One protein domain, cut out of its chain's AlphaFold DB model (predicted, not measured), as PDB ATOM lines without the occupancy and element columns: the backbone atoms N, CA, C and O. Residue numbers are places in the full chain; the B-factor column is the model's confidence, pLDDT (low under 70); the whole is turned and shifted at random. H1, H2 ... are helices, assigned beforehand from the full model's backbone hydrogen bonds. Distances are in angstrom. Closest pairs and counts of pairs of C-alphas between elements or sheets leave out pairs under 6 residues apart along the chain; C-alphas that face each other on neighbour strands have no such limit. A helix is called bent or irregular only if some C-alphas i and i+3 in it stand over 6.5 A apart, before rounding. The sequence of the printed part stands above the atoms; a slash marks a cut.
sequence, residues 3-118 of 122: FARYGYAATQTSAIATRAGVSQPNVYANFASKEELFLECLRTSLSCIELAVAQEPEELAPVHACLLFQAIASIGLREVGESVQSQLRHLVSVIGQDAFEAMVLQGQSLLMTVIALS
ATOM      1  N   PHE A   3      46.229 -20.561  41.805       96.69
ATOM      2  CA  PHE A   3      45.217 -20.688  42.861       96.69
ATOM      3  C   PHE A   3      45.193 -19.503  43.822       96.69
ATOM      4  O   PHE A   3      44.121 -19.075  44.226       96.69
ATOM      5  N   ALA A   4      46.356 -18.930  44.143       95.56
ATOM      6  CA  ALA A   4      46.426 -17.734  44.978       95.56
ATOM      7  C   ALA A   4      45.785 -16.514  44.300       95.56
ATOM      8  O   ALA A   4      45.311 -15.620  44.987       95.56
ATOM      9  N   ARG A   5      45.773 -16.463  42.962       93.69
ATOM     10  CA  ARG A   5      45.247 -15.330  42.191       93.69
ATOM     11  C   ARG A   5      43.765 -15.476  41.854       93.69
ATOM     12  O   ARG A   5      43.044 -14.488  41.905       93.69
ATOM     13  N   TYR A   6      43.335 -16.681  41.490       94.06
ATOM     14  CA  TYR A   6      42.008 -16.929  40.916       94.06
ATOM     15  C   TYR A   6      41.122 -17.831  41.785       94.06
ATOM     16  O   TYR A   6      39.948 -18.021  41.482       94.06
ATOM     17  N   GLY A   7      41.666 -18.410  42.854       95.50
ATOM     18  CA  GLY A   7      40.952 -19.369  43.687       95.50
ATOM     19  C   GLY A   7      40.777 -20.735  43.035       95.50
ATOM     20  O   GLY A   7      41.173 -20.969  41.887       95.50
ATOM     21  N   TYR A   8      40.200 -21.672  43.789       97.00
ATOM     22  CA  TYR A   8      40.036 -23.050  43.333       97.00
ATOM     23  C   TYR A   8      39.153 -23.132  42.087       97.00
ATOM     24  O   TYR A   8      39.596 -23.648  41.064       97.00
ATOM     25  N   ALA A   9      37.934 -22.588  42.131       94.88
ATOM     26  CA  ALA A   9      36.950 -22.748  41.060       94.88
ATOM     27  C   ALA A   9      37.449 -22.209  39.705       94.88
ATOM     28  O   ALA A   9      37.431 -22.948  38.720       94.88
ATOM     29  N   ALA A  10      37.983 -20.983  39.665       94.50
ATOM     30  CA  ALA A  10      38.366 -20.323  38.414       94.50
ATOM     31  C   ALA A  10      39.740 -20.747  37.855       94.50
ATOM     32  O   ALA A  10      40.049 -20.462  36.700       94.50
ATOM     33  N   THR A  11      40.570 -21.452  38.629       95.62
ATOM     34  CA  THR A  11      41.891 -21.894  38.151       95.62
ATOM     35  C   THR A  11      41.785 -23.103  37.219       95.62
ATOM     36  O   THR A  11      41.164 -24.110  37.557       95.62
ATOM     37  N   GLN A  12      42.462 -23.064  36.071       93.25
ATOM     38  CA  GLN A  12      42.576 -24.211  35.161       93.25
ATOM     39  C   GLN A  12      43.952 -24.881  35.296       93.25
ATOM     40  O   GLN A  12      44.978 -24.203  35.355       93.25
ATOM     41  N   THR A  13      44.004 -26.218  35.299       91.19
ATOM     42  CA  THR A  13      45.278 -26.967  35.375       91.19
ATOM     43  C   THR A  13      46.169 -26.731  34.153       91.19
ATOM     44  O   THR A  13      47.390 -26.723  34.275       91.19
ATOM     45  N   SER A  14      45.578 -26.448  32.989       90.69
ATOM     46  CA  SER A  14      46.283 -26.017  31.773       90.69
ATOM     47  C   SER A  14      47.007 -24.677  31.952       90.69
ATOM     48  O   SER A  14      48.152 -24.532  31.520       90.69
ATOM     49  N   ALA A  15      46.383 -23.709  32.633       92.25
ATOM     50  CA  ALA A  15      47.002 -22.424  32.960       92.25
ATOM     51  C   ALA A  15      48.165 -22.601  33.950       92.25
ATOM     52  O   ALA A  15      49.221 -21.988  33.784       92.25
ATOM     53  N   ILE A  16      48.017 -23.506  34.929       91.38
ATOM     54  CA  ILE A  16      49.107 -23.879  35.842       91.38
ATOM     55  C   ILE A  16      50.277 -24.484  35.067       91.38
ATOM     56  O   ILE A  16      51.404 -24.026  35.247       91.38
ATOM     57  N   ALA A  17      50.015 -25.466  34.200       90.94
ATOM     58  CA  ALA A  17      51.035 -26.122  33.385       90.94
ATOM     59  C   ALA A  17      51.799 -25.103  32.525       90.94
ATOM     60  O   ALA A  17      53.026 -25.026  32.585       90.94
ATOM     61  N   THR A  18      51.055 -24.237  31.831       92.50
ATOM     62  CA  THR A  18      51.604 -23.152  31.007       92.50
ATOM     63  C   THR A  18      52.511 -22.237  31.825       92.50
ATOM     64  O   THR A  18      53.646 -21.982  31.430       92.50
ATOM     65  N   ARG A  19      52.057 -21.778  32.999       89.50
ATOM     66  CA  ARG A  19      52.857 -20.893  33.859       89.50
ATOM     67  C   ARG A  19      54.078 -21.594  34.462       89.50
ATOM     68  O   ARG A  19      55.074 -20.933  34.731       89.50
ATOM     69  N   ALA A  20      54.001 -22.901  34.698       89.19
ATOM     70  CA  ALA A  20      55.113 -23.708  35.196       89.19
ATOM     71  C   ALA A  20      56.100 -24.128  34.090       89.19
ATOM     72  O   ALA A  20      57.131 -24.717  34.401       89.19
ATOM     73  N   GLY A  21      55.814 -23.831  32.816       91.69
ATOM     74  CA  GLY A  21      56.663 -24.235  31.693       91.69
ATOM     75  C   GLY A  21      56.660 -25.745  31.440       91.69
ATOM     76  O   GLY A  21      57.607 -26.268  30.858       91.69
ATOM     77  N   VAL A  22      55.615 -26.452  31.881       90.88
ATOM     78  CA  VAL A  22      55.466 -27.906  31.718       90.88
ATOM     79  C   VAL A  22      54.224 -28.240  30.898       90.88
ATOM     80  O   VAL A  22      53.299 -27.439  30.763       90.88
ATOM     81  N   SER A  23      54.177 -29.451  30.343       90.19
ATOM     82  CA  SER A  23      52.976 -29.934  29.666       90.19
ATOM     83  C   SER A  23      51.878 -30.274  30.682       90.19
ATOM     84  O   SER A  23      52.149 -30.694  31.807       90.19
ATOM     85  N   GLN A  24      50.613 -30.136  30.287       85.62
ATOM     86  CA  GLN A  24      49.495 -30.520  31.153       85.62
ATOM     87  C   GLN A  24      49.524 -32.014  31.553       85.62
ATOM     88  O   GLN A  24      49.270 -32.304  32.721       85.62
ATOM     89  N   PRO A  25      49.913 -32.967  30.675       88.62
ATOM     90  CA  PRO A  25      50.150 -34.352  31.089       88.62
ATOM     91  C   PRO A  25      51.227 -34.509  32.170       88.62
ATOM     92  O   PRO A  25      51.090 -35.376  33.025       88.62
ATOM     93  N   ASN A  26      52.274 -33.673  32.180       86.50
ATOM     94  CA  ASN A  26      53.299 -33.714  33.226       86.50
ATOM     95  C   ASN A  26      52.730 -33.305  34.596       86.50
ATOM     96  O   ASN A  26      53.071 -33.913  35.605       86.50
ATOM     97  N   VAL A  27      51.799 -32.347  34.630       84.88
ATOM     98  CA  VAL A  27      51.066 -32.013  35.863       84.88
ATOM     99  C   VAL A  27      50.264 -33.221  36.347       84.88
ATOM    100  O   VAL A  27      50.383 -33.593  37.511       84.88
ATOM    101  N   TYR A  28      49.521 -33.881  35.453       87.25
ATOM    102  CA  TYR A  28      48.717 -35.055  35.815       87.25
ATOM    103  C   TYR A  28      49.533 -36.308  36.160       87.25
ATOM    104  O   TYR A  28      49.024 -37.206  36.821       87.25
ATOM    105  N   ALA A  29      50.803 -36.374  35.752       87.75
ATOM    106  CA  ALA A  29      51.716 -37.427  36.192       87.75
ATOM    107  C   ALA A  29      52.113 -37.285  37.672       87.75
ATOM    108  O   ALA A  29      52.476 -38.279  38.294       87.75
ATOM    109  N   ASN A  30      52.055 -36.067  38.220       87.06
ATOM    110  CA  ASN A  30      52.403 -35.778  39.613       87.06
ATOM    111  C   ASN A  30      51.172 -35.640  40.520       87.06
ATOM    112  O   ASN A  30      51.280 -35.885  41.714       87.06
ATOM    113  N   PHE A  31      50.026 -35.244  39.961       90.38
ATOM    114  CA  PHE A  31      48.784 -35.035  40.703       90.38
ATOM    115  C   PHE A  31      47.620 -35.635  39.921       90.38
ATOM    116  O   PHE A  31      47.330 -35.212  38.800       90.38
ATOM    117  N   ALA A  32      46.915 -36.594  40.510       89.56
ATOM    118  CA  ALA A  32      45.801 -37.289  39.882       89.56
ATOM    119  C   ALA A  32      44.615 -36.355  39.591       89.56
ATOM    120  O   ALA A  32      43.814 -36.627  38.693       89.56
ATOM    121  N   SER A  33      44.491 -35.237  40.315       93.56
ATOM    122  CA  SER A  33      43.393 -34.287  40.131       93.56
ATOM    123  C   SER A  33      43.776 -32.834  40.441       93.56
ATOM    124  O   SER A  33      44.798 -32.526  41.054       93.56
ATOM    125  N   LYS A  34      42.910 -31.904  40.016       94.75
ATOM    126  CA  LYS A  34      42.997 -30.482  40.394       94.75
ATOM    127  C   LYS A  34      42.820 -30.288  41.905       94.75
ATOM    128  O   LYS A  34      43.426 -29.378  42.461       94.75
ATOM    129  N   GLU A  35      41.987 -31.122  42.526       96.44
ATOM    130  CA  GLU A  35      41.766 -31.162  43.973       96.44
ATOM    131  C   GLU A  35      43.075 -31.474  44.698       96.44
ATOM    132  O   GLU A  35      43.524 -30.672  45.510       96.44
ATOM    133  N   GLU A  36      43.739 -32.570  44.326       95.75
ATOM    134  CA  GLU A  36      45.008 -32.987  44.925       95.75
ATOM    135  C   GLU A  36      46.085 -31.910  44.760       95.75
ATOM    136  O   GLU A  36      46.712 -31.494  45.732       95.75
ATOM    137  N   LEU A  37      46.231 -31.369  43.546       95.75
ATOM    138  CA  LEU A  37      47.173 -30.284  43.281       95.75
ATOM    139  C   LEU A  37      46.885 -29.037  44.138       95.75
ATOM    140  O   LEU A  37      47.814 -28.388  44.621       95.75
ATOM    141  N   PHE A  38      45.612 -28.676  44.317       97.62
ATOM    142  CA  PHE A  38      45.223 -27.546  45.159       97.62
ATOM    143  C   PHE A  38      45.536 -27.796  46.634       97.62
ATOM    144  O   PHE A  38      46.121 -26.925  47.279       97.62
ATOM    145  N   LEU A  39      45.185 -28.974  47.157       97.56
ATOM    146  CA  LEU A  39      45.423 -29.333  48.552       97.56
ATOM    147  C   LEU A  39      46.921 -29.411  48.869       97.56
ATOM    148  O   LEU A  39      47.325 -28.951  49.932       97.56
ATOM    149  N   GLU A  40      47.758 -29.877  47.941       97.00
ATOM    150  CA  GLU A  40      49.217 -29.876  48.109       97.00
ATOM    151  C   GLU A  40      49.818 -28.461  48.086       97.00
ATOM    152  O   GLU A  40      50.692 -28.130  48.897       97.00
ATOM    153  N   CYS A  41      49.309 -27.581  47.214       96.94
ATOM    154  CA  CYS A  41      49.680 -26.162  47.223       96.94
ATOM    155  C   CYS A  41      49.277 -25.481  48.540       96.94
ATOM    156  O   CYS A  41      50.043 -24.669  49.077       96.94
ATOM    157  N   LEU A  42      48.083 -25.804  49.052       98.19
ATOM    158  CA  LEU A  42      47.576 -25.291  50.319       98.19
ATOM    159  C   LEU A  42      48.448 -25.772  51.469       98.19
ATOM    160  O   LEU A  42      49.041 -24.932  52.137       98.19
ATOM    161  N   ARG A  43      48.618 -27.085  51.625       98.06
ATOM    162  CA  ARG A  43      49.443 -27.701  52.670       98.06
ATOM    163  C   ARG A  43      50.835 -27.075  52.733       98.06
ATOM    164  O   ARG A  43      51.269 -26.651  53.797       98.06
ATOM    165  N   THR A  44      51.494 -26.942  51.580       97.19
ATOM    166  CA  THR A  44      52.819 -26.310  51.485       97.19
ATOM    167  C   THR A  44      52.792 -24.855  51.957       97.19
ATOM    168  O   THR A  44      53.660 -24.430  52.712       97.19
ATOM    169  N   SER A  45      51.781 -24.087  51.542       97.38
ATOM    170  CA  SER A  45      51.652 -22.684  51.946       97.38
ATOM    171  C   SER A  45      51.338 -22.519  53.428       97.38
ATOM    172  O   SER A  45      51.855 -21.592  54.041       97.38
ATOM    173  N   LEU A  46      50.521 -23.402  54.010       97.50
ATOM    174  CA  LEU A  46      50.209 -23.370  55.438       97.50
ATOM    175  C   LEU A  46      51.461 -23.636  56.275       97.50
ATOM    176  O   LEU A  46      51.728 -22.875  57.198       97.50
ATOM    177  N   SER A  47      52.298 -24.602  55.888       96.75
ATOM    178  CA  SER A  47      53.590 -24.821  56.552       96.75
ATOM    179  C   SER A  47      54.517 -23.601  56.465       96.75
ATOM    180  O   SER A  47      55.204 -23.283  57.430       96.75
ATOM    181  N   CYS A  48      54.523 -22.872  55.341       95.69
ATOM    182  CA  CYS A  48      55.267 -21.611  55.244       95.69
ATOM    183  C   CYS A  48      54.723 -20.535  56.196       95.69
ATOM    184  O   CYS A  48      55.511 -19.799  56.781       95.69
ATOM    185  N   ILE A  49      53.399 -20.449  56.370       95.56
ATOM    186  CA  ILE A  49      52.767 -19.510  57.311       95.56
ATOM    187  C   ILE A  49      53.129 -19.869  58.752       95.56
ATOM    188  O   ILE A  49      53.524 -18.990  59.510       95.56
ATOM    189  N   GLU A  50      53.040 -21.148  59.123       95.31
ATOM    190  CA  GLU A  50      53.417 -21.628  60.459       95.31
ATOM    191  C   GLU A  50      54.867 -21.262  60.794       95.31
ATOM    192  O   GLU A  50      55.140 -20.715  61.862       95.31
ATOM    193  N   LEU A  51      55.790 -21.501  59.855       93.19
ATOM    194  CA  LEU A  51      57.200 -21.149  60.015       93.19
ATOM    195  C   LEU A  51      57.414 -19.635  60.127       93.19
ATOM    196  O   LEU A  51      58.165 -19.200  60.998       93.19
ATOM    197  N   ALA A  52      56.748 -18.840  59.286       92.19
ATOM    198  CA  ALA A  52      56.871 -17.384  59.310       92.19
ATOM    199  C   ALA A  52      56.354 -16.795  60.629       92.19
ATOM    200  O   ALA A  52      57.020 -15.957  61.227       92.19
ATOM    201  N   VAL A  53      55.209 -17.266  61.133       91.00
ATOM    202  CA  VAL A  53      54.661 -16.792  62.415       91.00
ATOM    203  C   VAL A  53      55.565 -17.167  63.591       91.00
ATOM    204  O   VAL A  53      55.704 -16.383  64.526       91.00
ATOM    205  N   ALA A  54      56.195 -18.344  63.552       89.25
ATOM    206  CA  ALA A  54      57.091 -18.798  64.614       89.25
ATOM    207  C   ALA A  54      58.432 -18.043  64.667       89.25
ATOM    208  O   ALA A  54      59.084 -18.049  65.711       89.25
ATOM    209  N   GLN A  55      58.862 -17.448  63.552       86.25
ATOM    210  CA  GLN A  55      60.152 -16.768  63.431       86.25
ATOM    211  C   GLN A  55      59.955 -15.253  63.332       86.25
ATOM    212  O   GLN A  55      60.097 -14.558  64.335       86.25
ATOM    213  N   GLU A  56      59.594 -14.755  62.147       78.12
ATOM    214  CA  GLU A  56      59.358 -13.340  61.855       78.12
ATOM    215  C   GLU A  56      58.234 -13.206  60.798       78.12
ATOM    216  O   GLU A  56      58.438 -13.531  59.624       78.12
ATOM    217  N   PRO A  57      57.026 -12.729  61.167       67.75
ATOM    218  CA  PRO A  57      55.866 -12.710  60.264       67.75
ATOM    219  C   PRO A  57      56.013 -11.807  59.029       67.75
ATOM    220  O   PRO A  57      55.308 -12.000  58.037       67.75
ATOM    221  N   GLU A  58      56.898 -10.808  59.083       71.44
ATOM    222  CA  GLU A  58      57.075  -9.793  58.033       71.44
ATOM    223  C   GLU A  58      57.693 -10.358  56.743       71.44
ATOM    224  O   GLU A  58      57.548  -9.761  55.676       71.44
ATOM    225  N   GLU A  59      58.312 -11.541  56.803       75.75
ATOM    226  CA  GLU A  59      58.938 -12.193  55.647       75.75
ATOM    227  C   GLU A  59      57.991 -13.109  54.853       75.75
ATOM    228  O   GLU A  59      58.395 -13.717  53.853       75.75
ATOM    229  N   LEU A  60      56.715 -13.225  55.244       84.12
ATOM    230  CA  LEU A  60      55.790 -14.101  54.532       84.12
ATOM    231  C   LEU A  60      55.551 -13.601  53.101       84.12
ATOM    232  O   LEU A  60      54.966 -12.540  52.863       84.12
ATOM    233  N   ALA A  61      55.919 -14.428  52.120       90.44
ATOM    234  CA  ALA A  61      55.669 -14.111  50.722       90.44
ATOM    235  C   ALA A  61      54.155 -13.880  50.469       90.44
ATOM    236  O   ALA A  61      53.345 -14.756  50.801       90.44
ATOM    237  N   PRO A  62      53.751 -12.778  49.793       92.94
ATOM    238  CA  PRO A  62      52.342 -12.391  49.594       92.94
ATOM    239  C   PRO A  62      51.443 -13.491  49.019       92.94
ATOM    240  O   PRO A  62      50.239 -13.542  49.264       92.94
ATOM    241  N   VAL A  63      52.036 -14.398  48.242       94.31
ATOM    242  CA  VAL A  63      51.341 -15.523  47.620       94.31
ATOM    243  C   VAL A  63      50.671 -16.454  48.639       94.31
ATOM    244  O   VAL A  63      49.615 -17.003  48.325       94.31
ATOM    245  N   HIS A  64      51.239 -16.615  49.838       96.44
ATOM    246  CA  HIS A  64      50.696 -17.499  50.871       96.44
ATOM    247  C   HIS A  64      49.471 -16.887  51.551       96.44
ATOM    248  O   HIS A  64      48.461 -17.572  51.684       96.44
ATOM    249  N   ALA A  65      49.508 -15.588  51.869       95.44
ATOM    250  CA  ALA A  65      48.346 -14.861  52.382       95.44
ATOM    251  C   ALA A  65      47.189 -14.864  51.363       95.44
ATOM    252  O   ALA A  65      46.041 -15.151  51.707       95.44
ATOM    253  N   CYS A  66      47.486 -14.638  50.077       97.00
ATOM    254  CA  CYS A  66      46.480 -14.742  49.019       97.00
ATOM    255  C   CYS A  66      45.910 -16.163  48.892       97.00
ATOM    256  O   CYS A  66      44.697 -16.315  48.764       97.00
ATOM    257  N   LEU A  67      46.747 -17.213  48.937       97.75
ATOM    258  CA  LEU A  67      46.237 -18.587  48.882       97.75
ATOM    259  C   LEU A  67      45.371 -18.916  50.101       97.75
ATOM    260  O   LEU A  67      44.334 -19.550  49.929       97.75
ATOM    261  N   LEU A  68      45.755 -18.467  51.298       98.00
ATOM    262  CA  LEU A  68      44.967 -18.652  52.517       98.00
ATOM    263  C   LEU A  68      43.561 -18.057  52.363       98.00
ATOM    264  O   LEU A  68      42.567 -18.742  52.603       98.00
ATOM    265  N   PHE A  69      43.468 -16.812  51.888       97.94
ATOM    266  CA  PHE A  69      42.182 -16.167  51.620       97.94
ATOM    267  C   PHE A  69      41.348 -16.949  50.591       97.94
ATOM    268  O   PHE A  69      40.162 -17.211  50.798       97.94
ATOM    269  N   GLN A  70      41.975 -17.391  49.499       97.81
ATOM    270  CA  GLN A  70      41.309 -18.190  48.467       97.81
ATOM    271  C   GLN A  70      40.861 -19.570  48.974       97.81
ATOM    272  O   GLN A  70      39.837 -20.092  48.528       97.81
ATOM    273  N   ALA A  71      41.592 -20.160  49.921       98.06
ATOM    274  CA  ALA A  71      41.202 -21.405  50.569       98.06
ATOM    275  C   ALA A  71      39.926 -21.218  51.398       98.06
ATOM    276  O   ALA A  71      39.007 -22.025  51.270       98.06
ATOM    277  N   ILE A  72      39.796 -20.117  52.143       97.94
ATOM    278  CA  ILE A  72      38.561 -19.795  52.878       97.94
ATOM    279  C   ILE A  72      37.364 -19.710  51.924       97.94
ATOM    280  O   ILE A  72      36.325 -20.320  52.183       97.94
ATOM    281  N   ALA A  73      37.525 -19.046  50.776       96.56
ATOM    282  CA  ALA A  73      36.478 -18.957  49.756       96.56
ATOM    283  C   ALA A  73      36.075 -20.328  49.167       96.56
ATOM    284  O   ALA A  73      34.978 -20.473  48.630       96.56
ATOM    285  N   SER A  74      36.935 -21.346  49.282       97.62
ATOM    286  CA  SER A  74      36.676 -22.704  48.790       97.62
ATOM    287  C   SER A  74      35.969 -23.629  49.791       97.62
ATOM    288  O   SER A  74      35.555 -24.717  49.401       97.62
ATOM    289  N   ILE A  75      35.766 -23.212  51.051       97.25
ATOM    290  CA  ILE A  75      35.151 -24.054  52.104       97.25
ATOM    291  C   ILE A  75      33.739 -24.525  51.725       97.25
ATOM    292  O   ILE A  75      33.340 -25.630  52.078       97.25
ATOM    293  N   GLY A  76      32.977 -23.704  50.997       95.12
ATOM    294  CA  GLY A  76      31.622 -24.057  50.560       95.12
ATOM    295  C   GLY A  76      31.563 -25.048  49.391       95.12
ATOM    296  O   GLY A  76      30.471 -25.444  48.991       95.12
ATOM    297  N   LEU A  77      32.706 -25.426  48.811       96.06
ATOM    298  CA  LEU A  77      32.766 -26.322  47.659       96.06
ATOM    299  C   LEU A  77      32.813 -27.775  48.120       96.06
ATOM    300  O   LEU A  77      33.608 -28.135  48.987       96.06
ATOM    301  N   ARG A  78      31.990 -28.626  47.506       95.81
ATOM    302  CA  ARG A  78      31.866 -30.036  47.897       95.81
ATOM    303  C   ARG A  78      33.174 -30.806  47.719       95.81
ATOM    304  O   ARG A  78      33.444 -31.719  48.485       95.81
ATOM    305  N   GLU A  79      33.958 -30.451  46.709       95.31
ATOM    306  CA  GLU A  79      35.158 -31.179  46.301       95.31
ATOM    307  C   GLU A  79      36.324 -30.995  47.275       95.31
ATOM    308  O   GLU A  79      37.077 -31.927  47.506       95.31
ATOM    309  N   VAL A  80      36.488 -29.798  47.843       97.75
ATOM    310  CA  VAL A  80      37.669 -29.450  48.662       97.75
ATOM    311  C   VAL A  80      37.320 -28.976  50.068       97.75
ATOM    312  O   VAL A  80      38.194 -28.932  50.931       97.75
ATOM    313  N   GLY A  81      36.060 -28.613  50.316       97.50
ATOM    314  CA  GLY A  81      35.651 -27.834  51.479       97.50
ATOM    315  C   GLY A  81      35.982 -28.484  52.817       97.50
ATOM    316  O   GLY A  81      36.541 -27.823  53.690       97.50
ATOM    317  N   GLU A  82      35.710 -29.783  52.971       98.00
ATOM    318  CA  GLU A  82      35.983 -30.517  54.216       98.00
ATOM    319  C   GLU A  82      37.487 -30.591  54.525       98.00
ATOM    320  O   GLU A  82      37.919 -30.266  55.636       98.00
ATOM    321  N   SER A  83      38.297 -30.954  53.525       98.12
ATOM    322  CA  SER A  83      39.757 -31.036  53.643       98.12
ATOM    323  C   SER A  83      40.377 -29.674  53.941       98.12
ATOM    324  O   SER A  83      41.239 -29.565  54.816       98.12
ATOM    325  N   VAL A  84      39.907 -28.620  53.270       98.50
ATOM    326  CA  VAL A  84      40.348 -27.242  53.519       98.50
ATOM    327  C   VAL A  84      39.971 -26.807  54.929       98.50
ATOM    328  O   VAL A  84      40.828 -26.331  55.667       98.50
ATOM    329  N   GLN A  85      38.721 -27.010  55.346       98.44
ATOM    330  CA  GLN A  85      38.270 -26.630  56.683       98.44
ATOM    331  C   GLN A  85      39.093 -27.333  57.772       98.44
ATOM    332  O   GLN A  85      39.439 -26.717  58.779       98.44
ATOM    333  N   SER A  86      39.437 -28.608  57.566       98.38
ATOM    334  CA  SER A  86      40.312 -29.359  58.469       98.38
ATOM    335  C   SER A  86      41.707 -28.737  58.577       98.38
ATOM    336  O   SER A  86      42.176 -28.469  59.684       98.38
ATOM    337  N   GLN A  87      42.337 -28.426  57.440       98.44
ATOM    338  CA  GLN A  87      43.660 -27.798  57.401       98.44
ATOM    339  C   GLN A  87      43.666 -26.396  58.030       98.44
ATOM    340  O   GLN A  87      44.577 -26.065  58.782       98.44
ATOM    341  N   LEU A  88      42.632 -25.585  57.788       98.31
ATOM    342  CA  LEU A  88      42.529 -24.246  58.375       98.31
ATOM    343  C   LEU A  88      42.314 -24.295  59.891       98.31
ATOM    344  O   LEU A  88      42.918 -23.505  60.609       98.31
ATOM    345  N   ARG A  89      41.513 -25.244  60.400       98.50
ATOM    346  CA  ARG A  89      41.392 -25.461  61.853       98.50
ATOM    347  C   ARG A  89      42.735 -25.822  62.481       98.50
ATOM    348  O   ARG A  89      43.037 -25.330  63.565       98.50
ATOM    349  N   HIS A  90      43.523 -26.663  61.812       98.31
ATOM    350  CA  HIS A  90      44.866 -26.992  62.276       98.31
ATOM    351  C   HIS A  90      45.757 -25.748  62.314       98.31
ATOM    352  O   HIS A  90      46.304 -25.449  63.373       98.31
ATOM    353  N   LEU A  91      45.803 -24.973  61.227       98.31
ATOM    354  CA  LEU A  91      46.581 -23.738  61.173       98.31
ATOM    355  C   LEU A  91      46.212 -22.792  62.326       98.31
ATOM    356  O   LEU A  91      47.090 -22.381  63.075       98.31
ATOM    357  N   VAL A  92      44.916 -22.507  62.521       98.44
ATOM    358  CA  VAL A  92      44.425 -21.641  63.614       98.44
ATOM    359  C   VAL A  92      44.865 -22.160  64.985       98.44
ATOM    360  O   VAL A  92      45.251 -21.369  65.841       98.44
ATOM    361  N   SER A  93      44.849 -23.480  65.198       98.25
ATOM    362  CA  SER A  93      45.306 -24.074  66.462       98.25
ATOM    363  C   SER A  93      46.807 -23.897  66.719       98.25
ATOM    364  O   SER A  93      47.220 -23.896  67.875       98.25
ATOM    365  N   VAL A  94      47.608 -23.738  65.658       97.38
ATOM    366  CA  VAL A  94      49.068 -23.582  65.721       97.38
ATOM    367  C   VAL A  94      49.465 -22.113  65.849       97.38
ATOM    368  O   VAL A  94      50.254 -21.772  66.725       97.38
ATOM    369  N   ILE A  95      48.922 -21.239  64.996       96.25
ATOM    370  CA  ILE A  95      49.344 -19.828  64.914       96.25
ATOM    371  C   ILE A  95      48.500 -18.887  65.785       96.25
ATOM    372  O   ILE A  95      48.889 -17.744  66.012       96.25
ATOM    373  N   GLY A  96      47.350 -19.354  66.277       97.62
ATOM    374  CA  GLY A  96      46.382 -18.543  67.012       97.62
ATOM    375  C   GLY A  96      45.429 -17.756  66.105       97.62
ATOM    376  O   GLY A  96      45.691 -17.513  64.926       97.62
ATOM    377  N   GLN A  97      44.295 -17.350  66.676       97.06
ATOM    378  CA  GLN A  97      43.222 -16.666  65.948       97.06
ATOM    379  C   GLN A  97      43.662 -15.296  65.406       97.06
ATOM    380  O   GLN A  97      43.428 -15.005  64.237       97.06
ATOM    381  N   ASP A  98      44.347 -14.486  66.217       96.06
ATOM    382  CA  ASP A  98      44.733 -13.119  65.838       96.06
ATOM    383  C   ASP A  98      45.701 -13.104  64.642       96.06
ATOM    384  O   ASP A  98      45.527 -12.338  63.693       96.06
ATOM    385  N   ALA A  99      46.700 -13.996  64.649       94.75
ATOM    386  CA  ALA A  99      47.643 -14.132  63.542       94.75
ATOM    387  C   ALA A  99      46.941 -14.632  62.272       94.75
ATOM    388  O   ALA A  99      47.197 -14.129  61.177       94.75
ATOM    389  N   PHE A 100      46.022 -15.591  62.414       97.31
ATOM    390  CA  PHE A 100      45.211 -16.072  61.303       97.31
ATOM    391  C   PHE A 100      44.385 -14.943  60.672       97.31
ATOM    392  O   PHE A 100      44.452 -14.743  59.460       97.31
ATOM    393  N   GLU A 101      43.650 -14.171  61.475       96.75
ATOM    394  CA  GLU A 101      42.827 -13.057  60.992       96.75
ATOM    395  C   GLU A 101      43.664 -11.985  60.286       96.75
ATOM    396  O   GLU A 101      43.295 -11.542  59.196       96.75
ATOM    397  N   ALA A 102      44.827 -11.631  60.842       94.38
ATOM    398  CA  ALA A 102      45.752 -10.691  60.212       94.38
ATOM    399  C   ALA A 102      46.197 -11.168  58.816       94.38
ATOM    400  O   ALA A 102      46.163 -10.396  57.854       94.38
ATOM    401  N   MET A 103      46.544 -12.451  58.677       95.00
ATOM    402  CA  MET A 103      46.968 -13.039  57.400       95.00
ATOM    403  C   MET A 103      45.828 -13.104  56.377       95.00
ATOM    404  O   MET A 103      46.039 -12.868  55.184       95.00
ATOM    405  N   VAL A 104      44.603 -13.380  56.828       96.31
ATOM    406  CA  VAL A 104      43.409 -13.369  55.969       96.31
ATOM    407  C   VAL A 104      43.132 -11.962  55.438       96.31
ATOM    408  O   VAL A 104      42.922 -11.795  54.234       96.31
ATOM    409  N   LEU A 105      43.183 -10.945  56.305       95.50
ATOM    410  CA  LEU A 105      43.010  -9.541  55.919       95.50
ATOM    411  C   LEU A 105      44.105  -9.079  54.950       95.50
ATOM    412  O   LEU A 105      43.820  -8.393  53.965       95.50
ATOM    413  N   GLN A 106      45.353  -9.496  55.179       94.12
ATOM    414  CA  GLN A 106      46.462  -9.221  54.267       94.12
ATOM    415  C   GLN A 106      46.202  -9.825  52.880       94.12
ATOM    416  O   GLN A 106      46.313  -9.123  51.872       94.12
ATOM    417  N   GLY A 107      45.801 -11.099  52.816       94.88
ATOM    418  CA  GLY A 107      45.459 -11.780  51.564       94.88
ATOM    419  C   GLY A 107      44.324 -11.092  50.804       94.88
ATOM    420  O   GLY A 107      44.427 -10.870  49.595       94.88
ATOM    421  N   GLN A 108      43.269 -10.686  51.515       95.38
ATOM    422  CA  GLN A 108      42.157  -9.917  50.953       95.38
ATOM    423  C   GLN A 108      42.635  -8.589  50.344       95.38
ATOM    424  O   GLN A 108      42.321  -8.284  49.193       95.38
ATOM    425  N   SER A 109      43.408  -7.806  51.103       94.62
ATOM    426  CA  SER A 109      43.918  -6.494  50.681       94.62
ATOM    427  C   SER A 109      44.792  -6.589  49.425       94.62
ATOM    428  O   SER A 109      44.617  -5.833  48.460       94.62
ATOM    429  N   LEU A 110      45.685  -7.582  49.386       93.75
ATOM    430  CA  LEU A 110      46.550  -7.848  48.237       93.75
ATOM    431  C   LEU A 110      45.738  -8.170  46.978       93.75
ATOM    432  O   LEU A 110      46.010  -7.622  45.908       93.75
ATOM    433  N   LEU A 111      44.715  -9.020  47.094       91.81
ATOM    434  CA  LEU A 111      43.864  -9.379  45.958       91.81
ATOM    435  C   LEU A 111      43.029  -8.201  45.457       91.81
ATOM    436  O   LEU A 111      42.944  -7.996  44.247       91.81
ATOM    437  N   MET A 112      42.481  -7.391  46.361       90.19
ATOM    438  CA  MET A 112      41.748  -6.175  45.993       90.19
ATOM    439  C   MET A 112      42.638  -5.177  45.249       90.19
ATOM    440  O   MET A 112      42.205  -4.588  44.259       90.19
ATOM    441  N   THR A 113      43.901  -5.043  45.659       88.25
ATOM    442  CA  THR A 113      44.879  -4.183  44.976       88.25
ATOM    443  C   THR A 113      45.170  -4.681  43.559       88.25
ATOM    444  O   THR A 113      45.194  -3.898  42.612       88.25
ATOM    445  N   VAL A 114      45.339  -5.995  43.379       75.31
ATOM    446  CA  VAL A 114      45.587  -6.598  42.058       75.31
ATOM    447  C   VAL A 114      44.376  -6.458  41.128       75.31
ATOM    448  O   VAL A 114      44.559  -6.200  39.940       75.31
ATOM    449  N   ILE A 115      43.152  -6.605  41.649       66.81
ATOM    450  CA  ILE A 115      41.914  -6.431  40.870       66.81
ATOM    451  C   ILE A 115      41.734  -4.962  40.466       66.81
ATOM    452  O   ILE A 115      41.450  -4.679  39.304       66.81
ATOM    453  N   ALA A 116      41.969  -4.022  41.385       65.88
ATOM    454  CA  ALA A 116      41.864  -2.589  41.104       65.88
ATOM    455  C   ALA A 116      42.854  -2.110  40.022       65.88
ATOM    456  O   ALA A 116      42.545  -1.190  39.269       65.88
ATOM    457  N   LEU A 117      44.022  -2.752  39.907       60.19
ATOM    458  CA  LEU A 117      45.044  -2.455  38.895       60.19
ATOM    459  C   LEU A 117      44.841  -3.209  37.562       60.19
ATOM    460  O   LEU A 117      45.641  -3.057  36.639       60.19
ATOM    461  N   SER A 118      43.815  -4.055  37.429       55.78
ATOM    462  CA  SER A 118      43.496  -4.784  36.187       55.78
ATOM    463  C   SER A 118      41.980  -4.985  36.020       55.78
ATOM    464  O   SER A 118      41.512  -6.124  36.066       55.78
TER     465      SER A 118
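Overview. This is residues 3 to 118 of the 122 residues of a protein of Leucobacter denitrificans (UniProt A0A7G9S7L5). Two helices, H4 and H6, lie side by side, and H5 crosses H4 as the core; H7 crosses H5 on the side away from H4, and the short H1 lies alongside H5. H2 and H3 form a small right-angled pair near the first residues of H4, far from the middle. The printed part has 116 residues with seven named helices, H1 to H7 in chain order, and no named strand: the class is all helix. The whole is compact, with a radius of gyration of the C-alphas of 14.3 A, and rounded, spanning 40 by 33 by 27 A.

Arrangement. Start at the longest helix, H4, residues 34 to 54. H6, residues 81 to 95, touches it at a shallow tilt of 9 degrees, the same way; their closest C-alphas are Glu 50 and Ile 95, 6.3 A apart. Next find the hub, H5, residues 62 to 74, which touches four helices. Residues 42 to 49 of H4 touch it at a steep tilt of 53 degrees, opposite ways, with C-alphas 45 and 64 closest at 5.4 A. Residues 71 to 74 of H5 touch residues 81 to 85 of H6, with C-alphas 74 and 81 closest at 5.9 A. H7, residues 97 to 116, touches H5 with residues 103 to 111, about perpendicular at 82 degrees; C-alphas 66 and 107 are closest at 4.0 A. H1, residues 3 to 10, touches H5 at a shallow tilt of 20 degrees, the same way, with C-alphas 4 and 67 closest at 4.0 A. Farther out, H2, residues 13 to 20, and H3, residues 24 to 30, touch about perpendicular at 89 degrees, with C-alphas 17 and 24 closest at 5.2 A. H3 and H4 are near each other, and H2 and H5 are apart. The helix packing is mostly crossed, but only just: 2 of 6 touching pairs are at a shallow tilt. Every O i to N i+4 pair is within hydrogen-bond range in H2, H4, H5, H6 and H7, against 2 of 3 in H3 and 1 of 4 in H1, where 0 of 5 O i to N i+3 pairs are.

Along the chain. Find C-alpha 3 at (45.217, -20.688, 42.861), where H1 begins; it is irregular, with C-alphas 5 and 8 9.4 A apart. From C-alpha 34 at (42.997, -30.482, 40.394), H4 runs 30.4 A to C-alpha 54. H5 spans 18.8 A and H6 20.8 A. H7 runs 28.6 A to C-alpha 116 at (41.864, -2.589, 41.104).

Size, cuts and confidence. The C-alphas of Pro 25 and Asp 98 are the two farthest apart, 41.1 A. The printed part has no cut and no long link. Mean pLDDT of the printed part is 92.5; look for values under 70 at residue 57 and residues 115 to 118.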